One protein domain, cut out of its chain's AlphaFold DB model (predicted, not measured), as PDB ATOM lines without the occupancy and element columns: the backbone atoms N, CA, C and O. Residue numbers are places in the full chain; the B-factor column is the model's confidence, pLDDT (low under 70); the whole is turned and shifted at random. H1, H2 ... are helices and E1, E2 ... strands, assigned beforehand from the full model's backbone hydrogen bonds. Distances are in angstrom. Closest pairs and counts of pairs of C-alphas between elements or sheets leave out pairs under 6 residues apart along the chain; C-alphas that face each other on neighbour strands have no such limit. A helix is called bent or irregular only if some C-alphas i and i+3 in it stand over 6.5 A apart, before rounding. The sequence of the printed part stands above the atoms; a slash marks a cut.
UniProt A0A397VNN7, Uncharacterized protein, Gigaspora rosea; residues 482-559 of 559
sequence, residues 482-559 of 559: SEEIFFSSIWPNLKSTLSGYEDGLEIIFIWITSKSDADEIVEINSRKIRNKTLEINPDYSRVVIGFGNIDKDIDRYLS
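What this domain is: This is residues 482 to 559 of the 559 residues of an uncharacterized protein of Gigaspora rosea (UniProt A0A397VNN7). A long, thin ribbon of strands forms the length of this domain: the hairpin E3 and E4 juts from one end of a narrow three-stranded sheet, and the small helices H2 and H3 sit at the other end. The kinked helix H1 runs beside the base of that hairpin, and the chain then loops out past it, residues 496 to 501 sticking out, before entering the sheet as E1. The printed part has 78 residues, with three named helices and five named strands in the order H1 E1 E2 E3 E4 E5 H2 H3. The sheet is mixed, in the order E1, E5, E2, and the class is mixed, helices and strands. The whole is loose, with a radius of gyration of the C-alphas of 16.2 A, and elongated, spanning 51 by 27 by 20 A.

Where its parts are: H1, residues 482 to 497, starts with C-alpha 482 at (115.664, 142.129, 135.520) and is 20.8 A long. It has a kink of 50 degrees near residue 491 and is irregular, but only just: C-alphas 489 and 492 are 6.7 A apart. E1, residues 508 to 513, is 15.6 A long; E2, residues 520 to 522, is 6.3 A. E3, residues 525 to 529, is 13.4 A, and E4, residues 532 to 537, is 15.2 A. E5, residues 540 to 546, is 19.6 A and ends with C-alpha 546 at (105.938, 155.629, 129.107). H2, residues 547 to 550, is 5.4 A; H3, residues 552 to 558, is 10.0 A and ends with C-alpha 558 at (98.162, 148.076, 128.371).

How they stand to each other: E1 and E5 are parallel at 23 degrees, with N 511 and O 543 2.8 A apart, within hydrogen-bond range. On the other side of E5, E2 is antiparallel at 149 degrees, with N 542 and O 520 at 2.8 A. E2 runs on into E3 at 22 degrees, and E4 into E5 at 27 degrees. E3 and E4 form a hairpin at 155 degrees, with N 527 and O 534 at 2.8 A. The closest C-alphas of H1 and E4, those of Phe 487 and Asn 537, are 6.1 A apart. H2 only grazes the three-stranded sheet. H2 and H3 touch only at the corner, C-alphas 547 and 555 being closest at 4.8 A. H3 has every O i to N i+4 pair within hydrogen-bond range, H1 has 9 of 12, and H2 is too short for one.

The domain as a whole: The C-alphas farthest apart, those of Asn 531 and Asp 553, are 52.8 A apart. The printed part has no cut, and no link is long. Residues 528 to 533 stand free. The mean pLDDT of the printed part is 73.8; residues 501 to 504, 514 to 521, 528 to 532 and 558 to 559 are under 70.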
ATOM      1  N   SER A 482     114.599 142.184 136.530       76.69
ATOM      2  CA  SER A 482     115.664 142.129 135.520       76.69
ATOM      3  C   SER A 482     116.973 142.764 135.993       76.69
ATOM      4  O   SER A 482     118.035 142.232 135.689       76.69
ATOM      5  N   GLU A 483     116.903 143.850 136.768       83.00
ATOM      6  CA  GLU A 483     118.071 144.476 137.403       83.00
ATOM      7  C   GLU A 483     118.737 143.524 138.404       83.00
ATOM      8  O   GLU A 483     119.930 143.247 138.304       83.00
ATOM      9  N   GLU A 484     117.959 142.954 139.328       81.88
ATOM     10  CA  GLU A 484     118.462 142.008 140.329       81.88
ATOM     11  C   GLU A 484     119.044 140.748 139.672       81.88
ATOM     12  O   GLU A 484     120.128 140.293 140.043       81.88
ATOM     13  N   ILE A 485     118.370 140.198 138.656       81.81
ATOM     14  CA  ILE A 485     118.875 139.060 137.881       81.81
ATOM     15  C   ILE A 485     120.177 139.439 137.177       81.81
ATOM     16  O   ILE A 485     121.142 138.680 137.257       81.81
ATOM     17  N   PHE A 486     120.245 140.594 136.512       84.31
ATOM     18  CA  PHE A 486     121.462 141.034 135.834       84.31
ATOM     19  C   PHE A 486     122.633 141.128 136.814       84.31
ATOM     20  O   PHE A 486     123.686 140.532 136.565       84.31
ATOM     21  N   PHE A 487     122.437 141.803 137.947       85.50
ATOM     22  CA  PHE A 487     123.499 142.019 138.922       85.50
ATOM     23  C   PHE A 487     123.904 140.750 139.684       85.50
ATOM     24  O   PHE A 487     125.078 140.580 140.007       85.50
ATOM     25  N   SER A 488     122.975 139.822 139.920       82.62
ATOM     26  CA  SER A 488     123.276 138.555 140.602       82.62
ATOM     27  C   SER A 488     123.872 137.481 139.685       82.62
ATOM     28  O   SER A 488     124.613 136.628 140.172       82.62
ATOM     29  N   SER A 489     123.580 137.506 138.376       80.75
ATOM     30  CA  SER A 489     123.969 136.428 137.450       80.75
ATOM     31  C   SER A 489     124.998 136.832 136.388       80.75
ATOM     32  O   SER A 489     125.986 136.122 136.191       80.75
ATOM     33  N   ILE A 490     124.802 137.961 135.702       81.50
ATOM     34  CA  ILE A 490     125.610 138.364 134.538       81.50
ATOM     35  C   ILE A 490     126.763 139.268 134.974       81.50
ATOM     36  O   ILE A 490     127.912 139.055 134.580       81.50
ATOM     37  N   TRP A 491     126.464 140.257 135.817       83.38
ATOM     38  CA  TRP A 491     127.405 141.288 136.243       83.38
ATOM     39  C   TRP A 491     128.703 140.755 136.864       83.38
ATOM     40  O   TRP A 491     129.755 141.257 136.480       83.38
ATOM     41  N   PRO A 492     128.723 139.724 137.735       82.31
ATOM     42  CA  PRO A 492     129.977 139.264 138.341       82.31
ATOM     43  C   PRO A 492     130.986 138.752 137.300       82.31
ATOM     44  O   PRO A 492     132.186 139.033 137.377       82.31
ATOM     45  N   ASN A 493     130.491 138.050 136.276       78.81
ATOM     46  CA  ASN A 493     131.309 137.558 135.168       78.81
ATOM     47  C   ASN A 493     131.721 138.702 134.231       78.81
ATOM     48  O   ASN A 493     132.875 138.780 133.809       78.81
ATOM     49  N   LEU A 494     130.802 139.626 133.944       77.75
ATOM     50  CA  LEU A 494     131.081 140.778 133.090       77.75
ATOM     51  C   LEU A 494     132.120 141.714 133.726       77.75
ATOM     52  O   LEU A 494     133.108 142.053 133.085       77.75
ATOM     53  N   LYS A 495     131.962 142.050 135.009       77.50
ATOM     54  CA  LYS A 495     132.874 142.906 135.778       77.50
ATOM     55  C   LYS A 495     134.293 142.346 135.819       77.50
ATOM     56  O   LYS A 495     135.240 143.083 135.579       77.50
ATOM     57  N   SER A 496     134.447 141.042 136.060       76.12
ATOM     58  CA  SER A 496     135.778 140.408 136.043       76.12
ATOM     59  C   SER A 496     136.452 140.469 134.667       76.12
ATOM     60  O   SER A 496     137.671 140.572 134.590       76.12
ATOM     61  N   THR A 497     135.666 140.475 133.588       73.69
ATOM     62  CA  THR A 497     136.167 140.623 132.212       73.69
ATOM     63  C   THR A 497     136.503 142.081 131.866       73.69
ATOM     64  O   THR A 497     137.329 142.337 130.992       73.69
ATOM     65  N   LEU A 498     135.882 143.041 132.553       72.19
ATOM     66  CA  LEU A 498     136.045 144.483 132.344       72.19
ATOM     67  C   LEU A 498     137.075 145.127 133.285       72.19
ATOM     68  O   LEU A 498     137.120 146.354 133.382       72.19
ATOM     69  N   SER A 499     137.914 144.330 133.960       70.19
ATOM     70  CA  SER A 499     138.878 144.868 134.921       70.19
ATOM     71  C   SER A 499     139.845 145.862 134.263       70.19
ATOM     72  O   SER A 499     140.491 145.516 133.269       70.19
ATOM     73  N   GLY A 500     139.973 147.064 134.819       70.31
ATOM     74  CA  GLY A 500     140.752 148.185 134.278       70.31
ATOM     75  C   GLY A 500     139.941 149.241 133.510       70.31
ATOM     76  O   GLY A 500     140.533 150.207 133.030       70.31
ATOM     77  N   TYR A 501     138.623 149.070 133.372       69.31
ATOM     78  CA  TYR A 501     137.705 150.036 132.746       69.31
ATOM     79  C   TYR A 501     136.579 150.485 133.691       69.31
ATOM     80  O   TYR A 501     135.607 151.089 133.241       69.31
ATOM     81  N   GLU A 502     136.685 150.172 134.982       68.19
ATOM     82  CA  GLU A 502     135.615 150.365 135.962       68.19
ATOM     83  C   GLU A 502     135.200 151.836 136.084       68.19
ATOM     84  O   GLU A 502     134.007 152.126 136.109       68.19
ATOM     85  N   ASP A 503     136.166 152.758 136.062       65.62
ATOM     86  CA  ASP A 503     135.931 154.201 136.239       65.62
ATOM     87  C   ASP A 503     135.253 154.875 135.029       65.62
ATOM     88  O   ASP A 503     134.856 156.037 135.104       65.62
ATOM     89  N   GLY A 504     135.142 154.173 133.897       68.62
ATOM     90  CA  GLY A 504     134.535 154.682 132.661       68.62
ATOM     91  C   GLY A 504     133.247 153.968 132.260       68.62
ATOM     92  O   GLY A 504     132.769 154.178 131.142       68.62
ATOM     93  N   LEU A 505     132.721 153.082 133.110       72.94
ATOM     94  CA  LEU A 505     131.550 152.284 132.783       72.94
ATOM     95  C   LEU A 505     130.264 152.973 133.245       72.94
ATOM     96  O   LEU A 505     130.023 153.129 134.438       72.94
ATOM     97  N   GLU A 506     129.401 153.298 132.289       80.12
ATOM     98  CA  GLU A 506     128.039 153.754 132.554       80.12
ATOM     99  C   GLU A 506     127.062 152.593 132.334       80.12
ATOM    100  O   GLU A 506     127.046 151.969 131.269       80.12
ATOM    101  N   ILE A 507     126.259 152.278 133.351       80.31
ATOM    102  CA  ILE A 507     125.212 151.257 133.267       80.31
ATOM    103  C   ILE A 507     123.862 151.966 133.233       80.31
ATOM    104  O   ILE A 507     123.556 152.764 134.116       80.31
ATOM    105  N   ILE A 508     123.050 151.651 132.222       80.94
ATOM    106  CA  ILE A 508     121.719 152.233 132.043       80.94
ATOM    107  C   ILE A 508     120.694 151.111 131.883       80.94
ATOM    108  O   ILE A 508     120.811 150.277 130.984       80.94
ATOM    109  N   PHE A 509     119.668 151.115 132.731       79.75
ATOM    110  CA  PHE A 509     118.480 150.281 132.578       79.75
ATOM    111  C   PHE A 509     117.343 151.106 131.987       79.75
ATOM    112  O   PHE A 509     116.912 152.093 132.579       79.75
ATOM    113  N   ILE A 510     116.842 150.687 130.825       77.12
ATOM    114  CA  ILE A 510     115.698 151.324 130.169       77.12
ATOM    115  C   ILE A 510     114.444 150.515 130.493       77.12
ATOM    116  O   ILE A 510     114.315 149.361 130.079       77.12
ATOM    117  N   TRP A 511     113.516 151.133 131.214       76.88
ATOM    118  CA  TRP A 511     112.228 150.565 131.577       76.88
ATOM    119  C   TRP A 511     111.128 151.166 130.734       76.88
ATOM    120  O   TRP A 511     110.953 152.376 130.705       76.88
ATOM    121  N   ILE A 512     110.342 150.310 130.095       74.62
ATOM    122  CA  ILE A 512     109.173 150.728 129.333       74.62
ATOM    123  C   ILE A 512     107.942 150.361 130.161       74.62
ATOM    124  O   ILE A 512     107.694 149.175 130.385       74.62
ATOM    125  N   THR A 513     107.207 151.351 130.670       73.81
ATOM    126  CA  THR A 513     106.121 151.124 131.642       73.81
ATOM    127  C   THR A 513     104.887 151.983 131.364       73.81
ATOM    128  O   THR A 513     104.910 152.864 130.512       73.81
ATOM    129  N   SER A 514     103.798 151.760 132.105       68.81
ATOM    130  CA  SER A 514     102.601 152.615 132.077       68.81
ATOM    131  C   SER A 514     102.739 153.904 132.901       68.81
ATOM    132  O   SER A 514     101.817 154.717 132.926       68.81
ATOM    133  N   LYS A 515     103.853 154.091 133.622       63.78
ATOM    134  CA  LYS A 515     104.090 155.264 134.475       63.78
ATOM    135  C   LYS A 515     104.719 156.408 133.669       63.78
ATOM    136  O   LYS A 515     105.346 156.175 132.641       63.78
ATOM    137  N   SER A 516     104.529 157.638 134.151       60.28
ATOM    138  CA  SER A 516     105.081 158.865 133.561       60.28
ATOM    139  C   SER A 516     106.609 158.860 133.538       60.28
ATOM    140  O   SER A 516     107.219 158.360 134.483       60.28
ATOM    141  N   ASP A 517     107.192 159.473 132.507       63.47
ATOM    142  CA  ASP A 517     108.641 159.554 132.318       63.47
ATOM    143  C   ASP A 517     109.305 160.270 133.502       63.47
ATOM    144  O   ASP A 517     109.100 161.466 133.726       63.47
ATOM    145  N   ALA A 518     110.079 159.524 134.281       60.72
ATOM    146  CA  ALA A 518     110.937 160.059 135.322       60.72
ATOM    147  C   ALA A 518     112.237 159.257 135.314       60.72
ATOM    148  O   ALA A 518     112.237 158.060 135.601       60.72
ATOM    149  N   ASP A 519     113.330 159.920 134.954       61.38
ATOM    150  CA  ASP A 519     114.660 159.336 135.058       61.38
ATOM    151  C   ASP A 519     115.076 159.308 136.533       61.38
ATOM    152  O   ASP A 519     114.962 160.305 137.250       61.38
ATOM    153  N   GLU A 520     115.565 158.160 136.993       69.06
ATOM    154  CA  GLU A 520     116.027 157.951 138.363       69.06
ATOM    155  C   GLU A 520     117.488 157.493 138.341       69.06
ATOM    156  O   GLU A 520     117.865 156.597 137.590       69.06
ATOM    157  N   ILE A 521     118.332 158.078 139.187       65.25
ATOM    158  CA  ILE A 521     119.676 157.549 139.444       65.25
ATOM    159  C   ILE A 521     119.568 156.591 140.629       65.25
ATOM    160  O   ILE A 521     119.028 156.962 141.673       65.25
ATOM    161  N   VAL A 522     120.069 155.366 140.472       74.06
ATOM    162  CA  VAL A 522     120.100 154.366 141.543       74.06
ATOM    163  C   VAL A 522     121.517 154.271 142.094       74.06
ATOM    164  O   VAL A 522     122.443 153.859 141.394       74.06
ATOM    165  N   GLU A 523     121.669 154.659 143.359       72.38
ATOM    166  CA  GLU A 523     122.953 154.660 144.064       72.38
ATOM    167  C   GLU A 523     123.448 153.235 144.391       72.38
ATOM    168  O   GLU A 523     122.666 152.281 144.518       72.38
ATOM    169  N   ILE A 524     124.768 153.100 144.566       74.69
ATOM    170  CA  ILE A 524     125.457 151.871 144.983       74.69
ATOM    171  C   ILE A 524     124.755 151.210 146.171       74.69
ATOM    172  O   ILE A 524     124.557 151.810 147.231       74.69
ATOM    173  N   ASN A 525     124.514 149.905 146.046       75.94
ATOM    174  CA  ASN A 525     124.039 149.079 147.148       75.94
ATOM    175  C   ASN A 525     125.055 147.985 147.482       75.94
ATOM    176  O   ASN A 525     125.586 147.288 146.612       75.94
ATOM    177  N   SER A 526     125.320 147.797 148.772       72.31
ATOM    178  CA  SER A 526     126.252 146.778 149.248       72.31
ATOM    179  C   SER A 526     125.774 146.130 150.543       72.31
ATOM    180  O   SER A 526     125.162 146.757 151.405       72.31
ATOM    181  N   ARG A 527     126.081 144.840 150.700       72.12
ATOM    182  CA  ARG A 527     125.748 144.052 151.888       72.12
ATOM    183  C   ARG A 527     126.999 143.756 152.702       72.12
ATOM    184  O   ARG A 527     127.931 143.123 152.210       72.12
ATOM    185  N   LYS A 528     127.006 144.130 153.983       57.06
ATOM    186  CA  LYS A 528     128.050 143.695 154.925       57.06
ATOM    187  C   LYS A 528     127.739 142.305 155.473       57.06
ATOM    188  O   LYS A 528     126.698 142.085 156.085       57.06
ATOM    189  N   ILE A 529     128.675 141.379 155.287       68.00
ATOM    190  CA  ILE A 529     128.702 140.068 155.942       68.00
ATOM    191  C   ILE A 529     129.890 140.066 156.914       68.00
ATOM    192  O   ILE A 529     130.814 140.861 156.745       68.00
ATOM    193  N   ARG A 530     129.871 139.188 157.933       58.53
ATOM    194  CA  ARG A 530     130.791 139.172 159.094       58.53
ATOM    195  C   ARG A 530     132.269 139.492 158.787       58.53
ATOM    196  O   ARG A 530     132.875 140.130 159.632       58.53
ATOM    197  N   ASN A 531     132.805 139.142 157.606       59.75
ATOM    198  CA  ASN A 531     134.193 139.435 157.203       59.75
ATOM    199  C   ASN A 531     134.373 140.081 155.802       59.75
ATOM    200  O   ASN A 531     135.503 140.150 155.320       59.75
ATOM    201  N   LYS A 532     133.312 140.522 155.099       63.47
ATOM    202  CA  LYS A 532     133.443 141.142 153.759       63.47
ATOM    203  C   LYS A 532     132.227 141.999 153.395       63.47
ATOM    204  O   LYS A 532     131.092 141.613 153.675       63.47
ATOM    205  N   THR A 533     132.462 143.126 152.727       70.75
ATOM    206  CA  THR A 533     131.414 143.884 152.027       70.75
ATOM    207  C   THR A 533     131.226 143.279 150.638       70.75
ATOM    208  O   THR A 533     132.191 143.165 149.881       70.75
ATOM    209  N   LEU A 534     130.009 142.850 150.323       70.25
ATOM    210  CA  LEU A 534     129.636 142.297 149.027       70.25
ATOM    211  C   LEU A 534     128.819 143.348 148.270       70.25
ATOM    212  O   LEU A 534     127.760 143.759 148.739       70.25
ATOM    213  N   GLU A 535     129.341 143.819 147.141       70.94
ATOM    214  CA  GLU A 535     128.623 144.724 146.237       70.94
ATOM    215  C   GLU A 535     127.408 143.994 145.656       70.94
ATOM    216  O   GLU A 535     127.553 142.887 145.136       70.94
ATOM    217  N   ILE A 536     126.221 144.588 145.801       75.75
ATOM    218  CA  ILE A 536     124.984 144.085 145.191       75.75
ATOM    219  C   ILE A 536     124.847 144.696 143.797       75.75
ATOM    220  O   ILE A 536     124.641 143.962 142.838       75.75
ATOM    221  N   ASN A 537     125.023 146.014 143.680       78.06
ATOM    222  CA  ASN A 537     125.069 146.730 142.409       78.06
ATOM    223  C   ASN A 537     125.962 147.983 142.517       78.06
ATOM    224  O   ASN A 537     126.028 148.580 143.597       78.06
ATOM    225  N   PRO A 538     126.633 148.387 141.422       77.81
ATOM    226  CA  PRO A 538     127.269 149.698 141.294       77.81
ATOM    227  C   PRO A 538     126.215 150.806 141.091       77.81
ATOM    228  O   PRO A 538     125.016 150.515 141.069       77.81
ATOM    229  N   ASP A 539     126.662 152.055 140.927       81.06
ATOM    230  CA  ASP A 539     125.800 153.162 140.496       81.06
ATOM    231  C   ASP A 539     125.300 152.890 139.070       81.06
ATOM    232  O   ASP A 539     126.065 152.451 138.205       81.06
ATOM    233  N   TYR A 540     124.013 153.132 138.817       84.00
ATOM    234  CA  TYR A 540     123.446 153.036 137.472       84.00
ATOM    235  C   TYR A 540     122.274 153.998 137.281       84.00
ATOM    236  O   TYR A 540     121.595 154.397 138.228       84.00
ATOM    237  N   SER A 541     122.016 154.357 136.028       81.25
ATOM    238  CA  SER A 541     120.868 155.180 135.657       81.25
ATOM    239  C   SER A 541     119.692 154.302 135.259       81.25
ATOM    240  O   SER A 541     119.836 153.323 134.523       81.25
ATOM    241  N   ARG A 542     118.503 154.670 135.722       82.81
ATOM    242  CA  ARG A 542     117.237 154.080 135.318       82.81
ATOM    243  C   ARG A 542     116.467 155.104 134.495       82.81
ATOM    244  O   ARG A 542     116.064 156.141 135.005       82.81
ATOM    245  N   VAL A 543     116.253 154.794 133.222       80.06
ATOM    246  CA  VAL A 543     115.450 155.611 132.307       80.06
ATOM    247  C   VAL A 543     114.078 154.970 132.202       80.06
ATOM    248  O   VAL A 543     113.977 153.818 131.778       80.06
ATOM    249  N   VAL A 544     113.025 155.683 132.598       77.50
ATOM    250  CA  VAL A 544     111.645 155.182 132.528       77.50
ATOM    251  C   VAL A 544     110.923 155.872 131.381       77.50
ATOM    252  O   VAL A 544     110.771 157.086 131.379       77.50
ATOM    253  N   ILE A 545     110.469 155.079 130.416       76.38
ATOM    254  CA  ILE A 545     109.760 155.524 129.221       76.38
ATOM    255  C   ILE A 545     108.314 155.031 129.298       76.38
ATOM    256  O   ILE A 545     108.059 153.829 129.417       76.38
ATOM    257  N   GLY A 546     107.359 155.949 129.201       75.44
ATOM    258  CA  GLY A 546     105.938 155.629 129.107       75.44
ATOM    259  C   GLY A 546     105.595 154.868 127.818       75.44
ATOM    260  O   GLY A 546     106.100 155.207 126.745       75.44
ATOM    261  N   PHE A 547     104.692 153.881 127.880       74.69
ATOM    262  CA  PHE A 547     104.223 153.140 126.696       74.69
ATOM    263  C   PHE A 547     103.758 154.084 125.573       74.69
ATOM    264  O   PHE A 547     104.129 153.882 124.415       74.69
ATOM    265  N   GLY A 548     103.039 155.161 125.918       70.69
ATOM    266  CA  GLY A 548     102.550 156.167 124.968       70.69
ATOM    267  C   GLY A 548     103.629 156.901 124.164       70.69
ATOM    268  O   GLY A 548     103.333 157.391 123.071       70.69
ATOM    269  N   ASN A 549     104.874 156.936 124.650       71.88
ATOM    270  CA  ASN A 549     106.002 157.536 123.932       71.88
ATOM    271  C   ASN A 549     106.628 156.595 122.901       71.88
ATOM    272  O   ASN A 549     107.293 157.059 121.976       71.88
ATOM    273  N   ILE A 550     106.417 155.285 123.043       73.69
ATOM    274  CA  ILE A 550     106.961 154.275 122.132       73.69
ATOM    275  C   ILE A 550     105.931 153.909 121.075       73.69
ATOM    276  O   ILE A 550     106.233 153.937 119.884       73.69
ATOM    277  N   ASP A 551     104.713 153.581 121.507       74.00
ATOM    278  CA  ASP A 551     103.631 153.196 120.615       74.00
ATOM    279  C   ASP A 551     102.267 153.451 121.275       74.00
ATOM    280  O   ASP A 551     101.931 152.898 122.326       74.00
ATOM    281  N   LYS A 552     101.457 154.293 120.628       76.56
ATOM    282  CA  LYS A 552     100.143 154.713 121.138       76.56
ATOM    283  C   LYS A 552      99.120 153.581 121.194       76.56
ATOM    284  O   LYS A 552      98.157 153.675 121.954       76.56
ATOM    285  N   ASP A 553      99.270 152.550 120.371       77.69
ATOM    286  CA  ASP A 553      98.362 151.409 120.369       77.69
ATOM    287  C   ASP A 553      98.743 150.401 121.465       77.69
ATOM    288  O   ASP A 553      97.848 149.846 122.104       77.69
ATOM    289  N   ILE A 554     100.040 150.241 121.766       72.75
ATOM    290  CA  ILE A 554     100.509 149.481 122.942       72.75
ATOM    291  C   ILE A 554     100.022 150.140 124.238       72.75
ATOM    292  O   ILE A 554      99.485 149.457 125.109       72.75
ATOM    293  N   ASP A 555     100.148 151.464 124.340       74.00
ATOM    294  CA  ASP A 555      99.672 152.247 125.485       74.00
ATOM    295  C   ASP A 555      98.169 152.064 125.725       74.00
ATOM    296  O   ASP A 555      97.738 151.788 126.844       74.00
ATOM    297  N   ARG A 556      97.369 152.100 124.650       75.56
ATOM    298  CA  ARG A 556      95.919 151.862 124.712       75.56
ATOM    299  C   ARG A 556      95.569 150.433 125.135       75.56
ATOM    300  O   ARG A 556      94.534 150.227 125.759       75.56
ATOM    301  N   TYR A 557      96.381 149.448 124.758       73.56
ATOM    302  CA  TYR A 557      96.147 148.041 125.094       73.56
ATOM    303  C   TYR A 557      96.542 147.703 126.544       73.56
ATOM    304  O   TYR A 557      95.940 146.824 127.178       73.56
ATOM    305  N   LEU A 558      97.575 148.372 127.064       68.38
ATOM    306  CA  LEU A 558      98.162 148.076 128.371       68.38
ATOM    307  C   LEU A 558      97.674 148.968 129.513       68.38
ATOM    308  O   LEU A 558      97.740 148.507 130.656       68.38
ATOM    309  N   SER A 559      97.139 150.153 129.207       64.81
ATOM    310  CA  SER A 559      96.268 150.918 130.115       64.81
ATOM    311  C   SER A 559      95.031 150.107 130.518       64.81
ATOM    312  O   SER A 559      94.471 150.414 131.592       64.81
TER     313      SER A 559